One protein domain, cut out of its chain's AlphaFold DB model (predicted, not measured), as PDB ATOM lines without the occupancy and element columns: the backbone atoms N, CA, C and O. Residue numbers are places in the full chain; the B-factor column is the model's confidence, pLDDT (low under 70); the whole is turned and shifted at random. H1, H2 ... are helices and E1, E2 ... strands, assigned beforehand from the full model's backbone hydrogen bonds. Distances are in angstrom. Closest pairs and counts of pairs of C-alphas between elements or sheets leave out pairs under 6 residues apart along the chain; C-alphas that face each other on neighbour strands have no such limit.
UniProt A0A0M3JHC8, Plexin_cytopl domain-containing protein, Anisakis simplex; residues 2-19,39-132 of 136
ATOM      1  N   TYR A   2      44.417  28.059  50.337       90.81
ATOM      2  CA  TYR A   2      43.441  27.832  49.254       90.81
ATOM      3  C   TYR A   2      43.733  28.623  47.962       90.81
ATOM      4  O   TYR A   2      43.851  28.032  46.895       90.81
ATOM      5  N   GLU A   3      43.936  29.940  48.067       94.81
ATOM      6  CA  GLU A   3      44.244  30.795  46.903       94.81
ATOM      7  C   GLU A   3      45.537  30.387  46.184       94.81
ATOM      8  O   GLU A   3      45.614  30.422  44.959       94.81
ATOM      9  N   LEU A   4      46.553  29.949  46.938       96.81
ATOM     10  CA  LEU A   4      47.820  29.489  46.367       96.81
ATOM     11  C   LEU A   4      47.627  28.199  45.567       96.81
ATOM     12  O   LEU A   4      48.114  28.104  44.445       96.81
ATOM     13  N   TYR A   5      46.890  27.237  46.128       95.38
ATOM     14  CA  TYR A   5      46.541  25.998  45.436       95.38
ATOM     15  C   TYR A   5      45.853  26.290  44.095       95.38
ATOM     16  O   TYR A   5      46.304  25.804  43.059       95.38
ATOM     17  N   TRP A   6      44.823  27.143  44.092       94.50
ATOM     18  CA  TRP A   6      44.108  27.491  42.862       94.50
ATOM     19  C   TRP A   6      44.959  28.273  41.867       94.50
ATOM     20  O   TRP A   6      44.869  28.013  40.671       94.50
ATOM     21  N   SER A   7      45.812  29.182  42.343       96.00
ATOM     22  CA  SER A   7      46.735  29.928  41.479       96.00
ATOM     23  C   SER A   7      47.711  28.988  40.769       96.00
ATOM     24  O   SER A   7      47.938  29.128  39.569       96.00
ATOM     25  N   ILE A   8      48.255  27.998  41.489       97.38
ATOM     26  CA  ILE A   8      49.146  26.984  40.912       97.38
ATOM     27  C   ILE A   8      48.381  26.114  39.917       97.38
ATOM     28  O   ILE A   8      48.829  25.969  38.782       97.38
ATOM     29  N   LYS A   9      47.217  25.578  40.308       95.94
ATOM     30  CA  LYS A   9      46.385  24.740  39.436       95.94
ATOM     31  C   LYS A   9      46.057  25.458  38.126       95.94
ATOM     32  O   LYS A   9      46.361  24.951  37.051       95.94
ATOM     33  N   GLN A  10      45.552  26.687  38.218       94.94
ATOM     34  CA  GLN A  10      45.211  27.494  37.051       94.94
ATOM     35  C   GLN A  10      46.435  27.815  36.183       94.94
ATOM     36  O   GLN A  10      46.303  27.934  34.967       94.94
ATOM     37  N   GLN A  11      47.616  27.999  36.781       97.50
ATOM     38  CA  GLN A  11      48.843  28.245  36.028       97.50
ATOM     39  C   GLN A  11      49.322  26.992  35.288       97.50
ATOM     40  O   GLN A  11      49.732  27.102  34.135       97.50
ATOM     41  N   VAL A  12      49.242  25.820  35.919       97.19
ATOM     42  CA  VAL A  12      49.598  24.533  35.307       97.19
ATOM     43  C   VAL A  12      48.675  24.221  34.127       97.19
ATOM     44  O   VAL A  12      49.161  23.909  33.044       97.19
ATOM     45  N   GLU A  13      47.364  24.411  34.291       96.44
ATOM     46  CA  GLU A  13      46.340  24.105  33.278       96.44
ATOM     47  C   GLU A  13      46.359  25.003  32.030       96.44
ATOM     48  O   GLU A  13      45.654  24.713  31.062       96.44
ATOM     49  N   LYS A  14      47.146  26.092  32.026       96.44
ATOM     50  CA  LYS A  14      47.372  26.921  30.825       96.44
ATOM     51  C   LYS A  14      48.258  26.235  29.787       96.44
ATOM     52  O   LYS A  14      48.346  26.715  28.662       96.44
ATOM     53  N   GLY A  15      48.985  25.191  30.175       97.12
ATOM     54  CA  GLY A  15      49.885  24.455  29.296       97.12
ATOM     55  C   GLY A  15      49.529  22.972  29.257       97.12
ATOM     56  O   GLY A  15      48.782  22.505  30.117       97.12
ATOM     57  N   PRO A  16      50.066  22.216  28.286       97.81
ATOM     58  CA  PRO A  16      49.801  20.790  28.201       97.81
ATOM     59  C   PRO A  16      50.290  20.045  29.443       97.81
ATOM     60  O   PRO A  16      51.373  20.336  29.971       97.81
ATOM     61  N   GLN A  17      49.497  19.061  29.856       97.88
ATOM     62  CA  GLN A  17      49.822  18.110  30.907       97.88
ATOM     63  C   GLN A  17      49.589  16.693  30.391       97.88
ATOM     64  O   GLN A  17      48.503  16.376  29.906       97.88
ATOM     65  N   ASP A  18      50.600  15.841  30.520       97.56
ATOM     66  CA  ASP A  18      50.488  14.432  30.169       97.56
ATOM     67  C   ASP A  18      49.656  13.693  31.226       97.56
ATOM     68  O   ASP A  18      49.984  13.704  32.414       97.56
ATOM     69  N   ALA A  19      48.562  13.060  30.801       97.19
ATOM     70  CA  ALA A  19      47.629  12.389  31.705       97.19
ATOM     71  C   ALA A  19      48.196  11.106  32.345       97.19
ATOM     72  O   ALA A  19      47.650  10.627  33.335       97.19
ATOM     73  N   ASP A  39      52.904  21.848  19.203       93.88
ATOM     74  CA  ASP A  39      51.893  22.891  19.095       93.88
ATOM     75  C   ASP A  39      50.591  22.443  19.758       93.88
ATOM     76  O   ASP A  39      50.179  21.287  19.657       93.88
ATOM     77  N   PHE A  40      49.960  23.375  20.454       95.31
ATOM     78  CA  PHE A  40      48.687  23.192  21.134       95.31
ATOM     79  C   PHE A  40      47.919  24.505  21.053       95.31
ATOM     80  O   PHE A  40      48.515  25.585  21.003       95.31
ATOM     81  N   HIS A  41      46.600  24.407  21.064       95.62
ATOM     82  CA  HIS A  41      45.708  25.548  20.964       95.62
ATOM     83  C   HIS A  41      44.800  25.575  22.181       95.62
ATOM     84  O   HIS A  41      44.202  24.568  22.560       95.62
ATOM     85  N   GLU A  42      44.695  26.745  22.799       96.06
ATOM     86  CA  GLU A  42      43.624  27.019  23.749       96.06
ATOM     87  C   GLU A  42      42.278  26.916  23.022       96.06
ATOM     88  O   GLU A  42      42.230  27.200  21.837       96.06
ATOM     89  N   LEU A  43      41.208  26.502  23.697       95.00
ATOM     90  CA  LEU A  43      39.832  26.460  23.201       95.00
ATOM     91  C   LEU A  43      38.897  26.963  24.307       95.00
ATOM     92  O   LEU A  43      39.145  26.719  25.492       95.00
ATOM     93  N   ILE A  44      37.798  27.622  23.933       93.81
ATOM     94  CA  ILE A  44      36.699  27.934  24.856       93.81
ATOM     95  C   ILE A  44      35.517  27.033  24.510       93.81
ATOM     96  O   ILE A  44      34.920  27.173  23.446       93.81
ATOM     97  N   VAL A  45      35.183  26.110  25.412       91.69
ATOM     98  CA  VAL A  45      34.016  25.230  25.280       91.69
ATOM     99  C   VAL A  45      32.881  25.722  26.170       91.69
ATOM    100  O   VAL A  45      33.116  26.194  27.281       91.69
ATOM    101  N   PHE A  46      31.645  25.608  25.689       90.44
ATOM    102  CA  PHE A  46      30.450  25.967  26.449       90.44
ATOM    103  C   PHE A  46      29.789  24.704  26.983       90.44
ATOM    104  O   PHE A  46      29.337  23.850  26.220       90.44
ATOM    105  N   ILE A  47      29.737  24.579  28.305       88.69
ATOM    106  CA  ILE A  47      29.136  23.413  28.952       88.69
ATOM    107  C   ILE A  47      27.688  23.718  29.255       88.69
ATOM    108  O   ILE A  47      27.378  24.708  29.917       88.69
ATOM    109  N   THR A  48      26.825  22.801  28.847       84.31
ATOM    110  CA  THR A  48      25.427  22.755  29.253       84.31
ATOM    111  C   THR A  48      25.198  21.499  30.073       84.31
ATOM    112  O   THR A  48      25.708  20.430  29.750       84.31
ATOM    113  N   ALA A  49      24.468  21.635  31.176       74.12
ATOM    114  CA  ALA A  49      24.046  20.503  31.983       74.12
ATOM    115  C   ALA A  49      22.547  20.281  31.800       74.12
ATOM    116  O   ALA A  49      21.785  21.247  31.841       74.12
ATOM    117  N   ASP A  50      22.134  19.020  31.688       65.19
ATOM    118  CA  ASP A  50      20.732  18.608  31.542       65.19
ATOM    119  C   ASP A  50      19.960  18.713  32.869       65.19
ATOM    120  O   ASP A  50      19.273  17.792  33.306       65.19
ATOM    121  N   ASN A  51      20.100  19.838  33.570       60.00
ATOM    122  CA  ASN A  51      19.363  20.077  34.794       60.00
ATOM    123  C   ASN A  51      18.037  20.754  34.437       60.00
ATOM    124  O   ASN A  51      17.948  21.974  34.379       60.00
ATOM    125  N   TYR A  52      16.998  19.954  34.191       51.91
ATOM    126  CA  TYR A  52      15.656  20.410  33.789       51.91
ATOM    127  C   TYR A  52      15.011  21.446  34.738       51.91
ATOM    128  O   TYR A  52      14.022  22.077  34.374       51.91
ATOM    129  N   ALA A  53      15.547  21.620  35.952       54.56
ATOM    130  CA  ALA A  53      15.002  22.483  37.000       54.56
ATOM    131  C   ALA A  53      15.541  23.928  37.005       54.56
ATOM    132  O   ALA A  53      14.915  24.808  37.594       54.56
ATOM    133  N   ALA A  54      16.681  24.194  36.367       52.69
ATOM    134  CA  ALA A  54      17.259  25.530  36.250       52.69
ATOM    135  C   ALA A  54      17.592  25.732  34.776       52.69
ATOM    136  O   ALA A  54      18.288  24.901  34.208       52.69
ATOM    137  N   GLY A  55      17.037  26.770  34.143       57.22
ATOM    138  CA  GLY A  55      17.159  26.989  32.696       57.22
ATOM    139  C   GLY A  55      18.587  26.827  32.157       57.22
ATOM    140  O   GLY A  55      19.557  26.921  32.905       57.22
ATOM    141  N   ILE A  56      18.707  26.583  30.848       62.91
ATOM    142  CA  ILE A  56      19.986  26.322  30.169       62.91
ATOM    143  C   ILE A  56      21.010  27.401  30.556       62.91
ATOM    144  O   ILE A  56      20.896  28.552  30.140       62.91
ATOM    145  N   CYS A  57      21.996  27.028  31.371       70.44
ATOM    146  CA  CYS A  57      23.124  27.875  31.727       70.44
ATOM    147  C   CYS A  57      24.357  27.334  31.009       70.44
ATOM    148  O   CYS A  57      24.700  26.160  31.170       70.44
ATOM    149  N   GLU A  58      24.977  28.178  30.186       82.56
ATOM    150  CA  GLU A  58      26.203  27.851  29.466       82.56
ATOM    151  C   GLU A  58      27.403  28.401  30.234       82.56
ATOM    152  O   GLU A  58      27.503  29.607  30.470       82.56
ATOM    153  N   TYR A  59      28.319  27.520  30.629       85.94
ATOM    154  CA  TYR A  59      29.543  27.909  31.326       85.94
ATOM    155  C   TYR A  59      30.719  27.882  30.345       85.94
ATOM    156  O   TYR A  59      31.030  26.801  29.837       85.94
ATOM    157  N   PRO A  60      31.381  29.024  30.068       91.81
ATOM    158  CA  PRO A  60      32.582  29.036  29.249       91.81
ATOM    159  C   PRO A  60      33.742  28.432  30.039       91.81
ATOM    160  O   PRO A  60      34.050  28.869  31.152       91.81
ATOM    161  N   VAL A  61      34.405  27.439  29.457       94.62
ATOM    162  CA  VAL A  61      35.553  26.766  30.061       94.62
ATOM    163  C   VAL A  61      36.708  26.759  29.091       94.62
ATOM    164  O   VAL A  61      36.589  26.345  27.941       94.62
ATOM    165  N   ARG A  62      37.842  27.243  29.589       95.81
ATOM    166  CA  ARG A  62      39.100  27.217  28.865       95.81
ATOM    167  C   ARG A  62      39.724  25.832  28.975       95.81
ATOM    168  O   ARG A  62      39.980  25.358  30.079       95.81
ATOM    169  N   VAL A  63      40.010  25.237  27.829       97.31
ATOM    170  CA  VAL A  63      40.650  23.927  27.674       97.31
ATOM    171  C   VAL A  63      41.738  24.023  26.605       97.31
ATOM    172  O   VAL A  63      41.893  25.067  25.975       97.31
ATOM    173  N   LEU A  64      42.511  22.961  26.416       97.44
ATOM    174  CA  LEU A  64      43.499  22.833  25.349       97.44
ATOM    175  C   LEU A  64      43.063  21.730  24.384       97.44
ATOM    176  O   LEU A  64      42.496  20.720  24.798       97.44
ATOM    177  N   ASP A  65      43.364  21.881  23.099       97.19
ATOM    178  CA  ASP A  65      43.100  20.862  22.075       97.19
ATOM    179  C   ASP A  65      43.789  19.509  22.372       97.19
ATOM    180  O   ASP A  65      43.314  18.441  21.971       97.19
ATOM    181  N   CYS A  66      44.890  19.543  23.120       97.31
ATOM    182  CA  CYS A  66      45.644  18.382  23.574       97.31
ATOM    183  C   CYS A  66      45.173  17.791  24.912       97.31
ATOM    184  O   CYS A  66      45.695  16.745  25.297       97.31
ATOM    185  N   ASP A  67      44.203  18.404  25.602       98.12
ATOM    186  CA  ASP A  67      43.633  17.820  26.817       98.12
ATOM    187  C   ASP A  67      42.920  16.503  26.478       98.12
ATOM    188  O   ASP A  67      42.163  16.412  25.503       98.12
ATOM    189  N   THR A  68      43.136  15.487  27.313       98.31
ATOM    190  CA  THR A  68      42.335  14.255  27.300       98.31
ATOM    191  C   THR A  68      40.886  14.546  27.675       98.31
ATOM    192  O   THR A  68      40.573  15.569  28.291       98.31
ATOM    193  N   ILE A  69      39.968  13.646  27.332       98.00
ATOM    194  CA  ILE A  69      38.548  13.845  27.627       98.00
ATOM    195  C   ILE A  69      38.301  13.904  29.137       98.00
ATOM    196  O   ILE A  69      37.502  14.728  29.584       98.00
ATOM    197  N   THR A  70      39.007  13.105  29.937       98.06
ATOM    198  CA  THR A  70      38.910  13.196  31.402       98.06
ATOM    199  C   THR A  70      39.406  14.545  31.930       98.06
ATOM    200  O   THR A  70      38.688  15.176  32.704       98.06
ATOM    201  N   GLN A  71      40.544  15.061  31.447       98.06
ATOM    202  CA  GLN A  71      41.030  16.401  31.825       98.06
ATOM    203  C   GLN A  71      40.024  17.504  31.457       98.06
ATOM    204  O   GLN A  71      39.800  18.435  32.233       98.06
ATOM    205  N   VAL A  72      39.364  17.393  30.298       97.25
ATOM    206  CA  VAL A  72      38.282  18.312  29.916       97.25
ATOM    207  C   VAL A  72      37.125  18.217  30.910       97.25
ATOM    208  O   VAL A  72      36.683  19.249  31.412       97.25
ATOM    209  N   LYS A  73      36.654  17.009  31.254       96.31
ATOM    210  CA  LYS A  73      35.588  16.820  32.256       96.31
ATOM    211  C   LYS A  73      35.958  17.436  33.606       96.31
ATOM    212  O   LYS A  73      35.116  18.087  34.216       96.31
ATOM    213  N   GLU A  74      37.198  17.293  34.061       96.19
ATOM    214  CA  GLU A  74      37.671  17.890  35.316       96.19
ATOM    215  C   GLU A  74      37.631  19.425  35.282       96.19
ATOM    216  O   GLU A  74      37.052  20.041  36.181       96.19
ATOM    217  N   LYS A  75      38.143  20.050  34.211       96.12
ATOM    218  CA  LYS A  75      38.069  21.513  34.017       96.12
ATOM    219  C   LYS A  75      36.614  21.997  33.967       96.12
ATOM    220  O   LYS A  75      36.265  23.025  34.553       96.12
ATOM    221  N   CYS A  76      35.744  21.227  33.316       94.06
ATOM    222  CA  CYS A  76      34.307  21.474  33.259       94.06
ATOM    223  C   CYS A  76      33.650  21.433  34.648       94.06
ATOM    224  O   CYS A  76      32.853  22.311  34.998       94.06
ATOM    225  N   LEU A  77      33.996  20.429  35.457       93.69
ATOM    226  CA  LEU A  77      33.503  20.277  36.822       93.69
ATOM    227  C   LEU A  77      33.970  21.413  37.727       93.69
ATOM    228  O   LEU A  77      33.172  21.925  38.511       93.69
ATOM    229  N   ASP A  78      35.217  21.856  37.597       93.31
ATOM    230  CA  ASP A  78      35.729  22.982  38.376       93.31
ATOM    231  C   ASP A  78      35.031  24.302  38.063       93.31
ATOM    232  O   ASP A  78      34.786  25.096  38.974       93.31
ATOM    233  N   ALA A  79      34.677  24.533  36.798       91.81
ATOM    234  CA  ALA A  79      33.920  25.714  36.408       91.81
ATOM    235  C   ALA A  79      32.480  25.666  36.936       91.81
ATOM    236  O   ALA A  79      32.018  26.619  37.567       91.81
ATOM    237  N   LYS A  80      31.781  24.544  36.723       89.69
ATOM    238  CA  LYS A  80      30.369  24.384  37.103       89.69
ATOM    239  C   LYS A  80      30.169  24.328  38.618       89.69
ATOM    240  O   LYS A  80      29.228  24.918  39.137       89.69
ATOM    241  N   TYR A  81      31.050  23.630  39.329       90.69
ATOM    242  CA  TYR A  81      30.933  23.354  40.763       90.69
ATOM    243  C   TYR A  81      31.927  24.169  41.604       90.69
ATOM    244  O   TYR A  81      32.302  23.752  42.700       90.69
ATOM    245  N   ARG A  82      32.352  25.351  41.127       89.69
ATOM    246  CA  ARG A  82      33.359  26.205  41.790       89.69
ATOM    247  C   ARG A  82      33.053  26.489  43.266       89.69
ATOM    248  O   ARG A  82      33.975  26.587  44.069       89.69
ATOM    249  N   THR A  83      31.776  26.630  43.618       90.50
ATOM    250  CA  THR A  83      31.302  26.929  44.982       90.50
ATOM    251  C   THR A  83      30.861  25.691  45.768       90.50
ATOM    252  O   THR A  83      30.488  25.810  46.932       90.50
ATOM    253  N   THR A  84      30.912  24.504  45.161       93.00
ATOM    254  CA  THR A  84      30.530  23.234  45.790       93.00
ATOM    255  C   THR A  84      31.773  22.533  46.355       93.00
ATOM    256  O   THR A  84      32.790  22.462  45.650       93.00
ATOM    257  N   PRO A  85      31.729  21.993  47.589       93.88
ATOM    258  CA  PRO A  85      32.814  21.178  48.142       93.88
ATOM    259  C   PRO A  85      33.161  20.001  47.229       93.88
ATOM    260  O   PRO A  85      32.266  19.393  46.655       93.88
ATOM    261  N   PHE A  86      34.448  19.658  47.099       91.69
ATOM    262  CA  PHE A  86      34.899  18.602  46.179       91.69
ATOM    263  C   PHE A  86      34.240  17.239  46.453       91.69
ATOM    264  O   PHE A  86      33.906  16.539  45.506       91.69
ATOM    265  N   SER A  87      33.989  16.899  47.725       94.88
ATOM    266  CA  SER A  87      33.312  15.658  48.139       94.88
ATOM    267  C   SER A  87      31.880  15.513  47.627       94.88
ATOM    268  O   SER A  87      31.383  14.395  47.542       94.88
ATOM    269  N   ASP A  88      31.227  16.629  47.303       95.00
ATOM    270  CA  ASP A  88      29.813  16.668  46.919       95.00
ATOM    271  C   ASP A  88      29.654  16.813  45.396       95.00
ATOM    272  O   ASP A  88      28.544  16.955  44.880       95.00
ATOM    273  N   ARG A  89      30.775  16.823  44.659       93.88
ATOM    274  CA  ARG A  89      30.797  16.900  43.196       93.88
ATOM    275  C   ARG A  89      30.724  15.493  42.596       93.88
ATOM    276  O   ARG A  89      31.291  14.562  43.162       93.88
ATOM    277  N   PRO A  90      30.090  15.331  41.424       93.44
ATOM    278  CA  PRO A  90      30.198  14.086  40.671       93.44
ATOM    279  C   PRO A  90      31.646  13.846  40.211       93.44
ATOM    280  O   PRO A  90      32.389  14.796  39.956       93.44
ATOM    281  N   SER A  91      32.031  12.577  40.070       94.44
ATOM    282  CA  SER A  91      33.319  12.192  39.487       94.44
ATOM    283  C   SER A  91      33.310  12.377  37.968       94.44
ATOM    284  O   SER A  91      32.294  12.141  37.317       94.44
ATOM    285  N   ALA A  92      34.459  12.712  37.375       94.88
ATOM    286  CA  ALA A  92      34.616  12.744  35.918       94.88
ATOM    287  C   ALA A  92      34.351  11.371  35.261       94.88
ATOM    288  O   ALA A  92      33.913  11.311  34.112       94.88
ATOM    289  N   ASN A  93      34.568  10.278  36.000       93.25
ATOM    290  CA  ASN A  93      34.315   8.913  35.529       93.25
ATOM    291  C   ASN A  93      32.824   8.554  35.482       93.25
ATOM    292  O   ASN A  93      32.448   7.663  34.728       93.25
ATOM    293  N   ASP A  94      31.984   9.256  36.248       91.50
ATOM    294  CA  ASP A  94      30.540   8.988  36.344       91.50
ATOM    295  C   ASP A  94      29.721   9.844  35.364       91.50
ATOM    296  O   ASP A  94      28.491   9.877  35.421       91.50
ATOM    297  N   LEU A  95      30.398  10.592  34.489       91.62
ATOM    298  CA  LEU A  95      29.788  11.544  33.572       91.62
ATOM    299  C   LEU A  95      30.182  11.245  32.137       91.62
ATOM    300  O   LEU A  95      31.345  10.966  31.849       91.62
ATOM    301  N   ASP A  96      29.240  11.439  31.224       92.81
ATOM    302  CA  ASP A  96      29.507  11.476  29.793       92.81
ATOM    303  C   ASP A  96      29.723  12.919  29.331       92.81
ATOM    304  O   ASP A  96      29.034  13.840  29.772       92.81
ATOM    305  N   LEU A  97      30.692  13.118  28.432       92.50
ATOM    306  CA  LEU A  97      30.878  14.393  27.743       92.50
ATOM    307  C   LEU A  97      30.332  14.262  26.327       92.50
ATOM    308  O   LEU A  97      30.857  13.498  25.522       92.50
ATOM    309  N   GLU A  98      29.284  15.015  26.024       91.81
ATOM    310  CA  GLU A  98      28.643  14.998  24.715       91.81
ATOM    311  C   GLU A  98      29.030  16.220  23.887       91.81
ATOM    312  O   GLU A  98      28.874  17.363  24.321       91.81
ATOM    313  N   LEU A  99      29.470  15.978  22.654       88.75
ATOM    314  CA  LEU A  99      29.644  17.029  21.665       88.75
ATOM    315  C   LEU A  99      28.304  17.323  20.981       88.75
ATOM    316  O   LEU A  99      27.785  16.499  20.221       88.75
ATOM    317  N   ARG A 100      27.768  18.527  21.208       83.56
ATOM    318  CA  ARG A 100      26.605  19.034  20.469       83.56
ATOM    319  C   ARG A 100      27.014  19.354  19.030       83.56
ATOM    320  O   ARG A 100      27.685  20.349  18.776       83.56
ATOM    321  N   SER A 101      26.600  18.507  18.094       77.19
ATOM    322  CA  SER A 101      26.770  18.692  16.648       77.19
ATOM    323  C   SER A 101      25.418  18.563  15.939       77.19
ATOM    324  O   SER A 101      24.466  18.027  16.507       77.19
ATOM    325  N   THR A 102      25.315  19.059  14.703       71.25
ATOM    326  CA  THR A 102      24.062  19.084  13.925       71.25
ATOM    327  C   THR A 102      23.463  17.698  13.692       71.25
ATOM    328  O   THR A 102      22.251  17.618  13.531       71.25
ATOM    329  N   CYS A 103      24.289  16.645  13.684       71.12
ATOM    330  CA  CYS A 103      24.008  15.210  13.865       71.12
ATOM    331  C   CYS A 103      25.244  14.426  13.367       71.12
ATOM    332  O   CYS A 103      25.860  14.862  12.391       71.12
ATOM    333  N   PRO A 104      25.599  13.252  13.928       77.94
ATOM    334  CA  PRO A 104      24.987  12.544  15.057       77.94
ATOM    335  C   PRO A 104      25.478  13.040  16.432       77.94
ATOM    336  O   PRO A 104      26.462  13.770  16.524       77.94
ATOM    337  N   ARG A 105      24.793  12.606  17.500       83.56
ATOM    338  CA  ARG A 105      25.227  12.751  18.900       83.56
ATOM    339  C   ARG A 105      26.515  11.955  19.120       83.56
ATOM    340  O   ARG A 105      26.540  10.762  18.823       83.56
ATOM    341  N   ILE A 106      27.564  12.595  19.637       89.81
ATOM    342  CA  ILE A 106      28.863  11.950  19.875       89.81
ATOM    343  C   ILE A 106      29.212  12.072  21.357       89.81
ATOM    344  O   ILE A 106      29.340  13.181  21.875       89.81
ATOM    345  N   ILE A 107      29.388  10.927  22.020       93.44
ATOM    346  CA  ILE A 107      29.948  10.851  23.372       93.44
ATOM    347  C   ILE A 107      31.463  10.732  23.241       93.44
ATOM    348  O   ILE A 107      31.966   9.813  22.597       93.44
ATOM    349  N   LEU A 108      32.179  11.671  23.849       95.25
ATOM    350  CA  LEU A 108      33.632  11.708  23.877       95.25
ATOM    351  C   LEU A 108      34.132  10.870  25.056       95.25
ATOM    352  O   LEU A 108      33.611  10.970  26.170       95.25
ATOM    353  N   GLN A 109      35.163  10.062  24.819       97.25
ATOM    354  CA  GLN A 109      35.790   9.209  25.828       97.25
ATOM    355  C   GLN A 109      37.296   9.161  25.595       97.25
ATOM    356  O   GLN A 109      37.738   9.234  24.452       97.25
ATOM    357  N   ASP A 110      38.086   8.981  26.654       97.81
ATOM    358  CA  ASP A 110      39.544   8.840  26.527       97.81
ATOM    359  C   ASP A 110      39.931   7.653  25.641       97.81
ATOM    360  O   ASP A 110      40.944   7.692  24.950       97.81
ATOM    361  N   ILE A 111      39.126   6.589  25.655       97.12
ATOM    362  CA  ILE A 111      39.354   5.374  24.887       97.12
ATOM    363  C   ILE A 111      38.026   4.906  24.291       97.12
ATOM    364  O   ILE A 111      37.106   4.553  25.019       97.12
ATOM    365  N   ASP A 112      37.946   4.834  22.966       95.44
ATOM    366  CA  ASP A 112      36.778   4.326  22.241       95.44
ATOM    367  C   ASP A 112      37.191   3.514  20.996       95.44
ATOM    368  O   ASP A 112      38.347   3.088  20.860       95.44
ATOM    369  N   SER A 113      36.239   3.225  20.104       94.81
ATOM    370  CA  SER A 113      36.483   2.505  18.846       94.81
ATOM    371  C   SER A 113      37.246   3.325  17.801       94.81
ATOM    372  O   SER A 113      37.689   2.765  16.802       94.81
ATOM    373  N   THR A 114      37.379   4.637  17.998       94.75
ATOM    374  CA  THR A 114      38.067   5.555  17.080       94.75
ATOM    375  C   THR A 114      39.505   5.845  17.501       94.75
ATOM    376  O   THR A 114      40.279   6.364  16.697       94.75
ATOM    377  N   SER A 115      39.874   5.510  18.740       97.19
ATOM    378  CA  SER A 115      41.209   5.744  19.288       97.19
ATOM    379  C   SER A 115      42.323   5.154  18.431       97.19
ATOM    380  O   SER A 115      42.265   4.007  17.978       97.19
ATOM    381  N   LYS A 116      43.386   5.941  18.264       96.62
ATOM    382  CA  LYS A 116      44.542   5.563  17.449       96.62
ATOM    383  C   LYS A 116      45.402   4.523  18.166       96.62
ATOM    384  O   LYS A 116      45.741   4.682  19.338       96.62
ATOM    385  N   MET A 117      45.790   3.492  17.421       96.38
ATOM    386  CA  MET A 117      46.804   2.524  17.833       96.38
ATOM    387  C   MET A 117      48.172   2.996  17.338       96.38
ATOM    388  O   MET A 117      48.352   3.234  16.144       96.38
ATOM    389  N   GLU A 118      49.126   3.137  18.249       93.69
ATOM    390  CA  GLU A 118      50.520   3.452  17.948       93.69
ATOM    391  C   GLU A 118      51.367   2.166  17.860       93.69
ATOM    392  O   GLU A 118      50.926   1.059  18.199       93.69
ATOM    393  N   ALA A 119      52.594   2.299  17.348       92.25
ATOM    394  CA  ALA A 119      53.515   1.176  17.191       92.25
ATOM    395  C   ALA A 119      53.748   0.458  18.530       92.25
ATOM    396  O   ALA A 119      53.835   1.090  19.577       92.25
ATOM    397  N   GLY A 120      53.855  -0.872  18.500       92.00
ATOM    398  CA  GLY A 120      54.007  -1.674  19.718       92.00
ATOM    399  C   GLY A 120      52.698  -1.958  20.465       92.00
ATOM    400  O   GLY A 120      52.747  -2.477  21.573       92.00
ATOM    401  N   GLY A 121      51.537  -1.659  19.869       92.69
ATOM    402  CA  GLY A 121      50.229  -2.011  20.434       92.69
ATOM    403  C   GLY A 121      49.711  -1.030  21.486       92.69
ATOM    404  O   GLY A 121      48.722  -1.323  22.156       92.69
ATOM    405  N   TRP A 122      50.347   0.133  21.622       93.94
ATOM    406  CA  TRP A 122      49.899   1.189  22.524       93.94
ATOM    407  C   TRP A 122      48.644   1.866  21.986       93.94
ATOM    408  O   TRP A 122      48.540   2.155  20.794       93.94
ATOM    409  N   LYS A 123      47.688   2.143  22.871       95.69
ATOM    410  CA  LYS A 123      46.474   2.886  22.534       95.69
ATOM    411  C   LYS A 123      46.607   4.312  23.049       95.69
ATOM    412  O   LYS A 123      46.809   4.514  24.244       95.69
ATOM    413  N   LYS A 124      46.517   5.289  22.151       96.69
ATOM    414  CA  LYS A 124      46.609   6.705  22.511       96.69
ATOM    415  C   LYS A 124      45.295   7.179  23.130       96.69
ATOM    416  O   LYS A 124      44.234   6.879  22.584       96.69
ATOM    417  N   LEU A 125      45.379   7.940  24.224       98.06
ATOM    418  CA  LEU A 125      44.221   8.622  24.804       98.06
ATOM    419  C   LEU A 125      43.687   9.667  23.818       98.06
ATOM    420  O   LEU A 125      44.447  10.430  23.217       98.06
ATOM    421  N   ASN A 126      42.373   9.685  23.646       98.06
ATOM    422  CA  ASN A 126      41.689  10.647  22.805       98.06
ATOM    423  C   ASN A 126      41.724  12.031  23.464       98.06
ATOM    424  O   ASN A 126      41.533  12.173  24.671       98.06
ATOM    425  N   THR A 127      41.922  13.055  22.641       97.75
ATOM    426  CA  THR A 127      41.914  14.466  23.041       97.75
ATOM    427  C   THR A 127      40.841  15.234  22.272       97.75
ATOM    428  O   THR A 127      40.229  14.699  21.343       97.75
ATOM    429  N   LEU A 128      40.626  16.511  22.580       96.56
ATOM    430  CA  LEU A 128      39.740  17.359  21.767       96.56
ATOM    431  C   LEU A 128      40.178  17.428  20.292       96.56
ATOM    432  O   LEU A 128      39.347  17.307  19.389       96.56
ATOM    433  N   ALA A 129      41.487  17.515  20.041       95.81
ATOM    434  CA  ALA A 129      42.063  17.478  18.699       95.81
ATOM    435  C   ALA A 129      41.785  16.151  17.973       95.81
ATOM    436  O   ALA A 129      41.563  16.150  16.761       95.81
ATOM    437  N   HIS A 130      41.748  15.017  18.688       95.75
ATOM    438  CA  HIS A 130      41.379  13.719  18.099       95.75
ATOM    439  C   HIS A 130      39.972  13.757  17.493       95.75
ATOM    440  O   HIS A 130      39.776  13.315  16.360       95.75
ATOM    441  N   TYR A 131      39.023  14.367  18.203       94.38
ATOM    442  CA  TYR A 131      37.645  14.551  17.741       94.38
ATOM    443  C   TYR A 131      37.450  15.762  16.824       94.38
ATOM    444  O   TYR A 131      36.322  16.047  16.426       94.38
ATOM    445  N   LYS A 132      38.533  16.458  16.452       92.44
ATOM    446  CA  LYS A 132      38.505  17.672  15.623       92.44
ATOM    447  C   LYS A 132      37.609  18.767  16.210       92.44
ATOM    448  O   LYS A 132      36.985  19.521  15.467       92.44
TER     449      LYS A 132
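This is residues 2 to 19 and 39 to 132 of the 136 residues of the protein "Plexin_cytopl domain-containing protein" of Anisakis simplex (UniProt A0A0M3JHC8). Little regular structure is here: helix H2 packs on the hairpin E1 E2, small hairpin E3 E4 lies near H2, and residues 2 to 9 of H1 stick out. The printed part has 112 residues, with H1, E1, E2, H2, E3, E4 in order, two antiparallel two-stranded sheets, class mixed, 41 residues in named elements. It is compact, radius of gyration of the C-alphas 15.1 A, spanning 44 by 37 by 25 A.

Find C-alpha 2 at (43.441, 27.832, 49.254); H1 runs to residue 12, 15.6 A. E1 is residues 42 to 47, 15.8 A; E2, 59 to 64, 16.0 A; H2, 69 to 80, 16.4 A; E3, 97 to 99; E4, 106 to 108, ending at (33.632, 11.708, 23.877).

In hairpin E1 E2, find N 43 and O 63 within hydrogen-bond range, 2.8 A. The closest C-alphas of E2 and H2, Val 61 and Cys 76, are 6.3 A apart. In hairpin E3 E4, N 99 and O 106 are 2.9 A apart. H1 is apart from H2. H1 and H2 have every O i to N i+4 pair within range.

The farthest C-alphas, Ala 53 and Gly 120, are 49.0 A apart. Residues 20 to 38 are cut out, a 17.0 A gap. Links E1 to E2 and H2 to E3 are long. Residues 50 to 56 are under pLDDT 70.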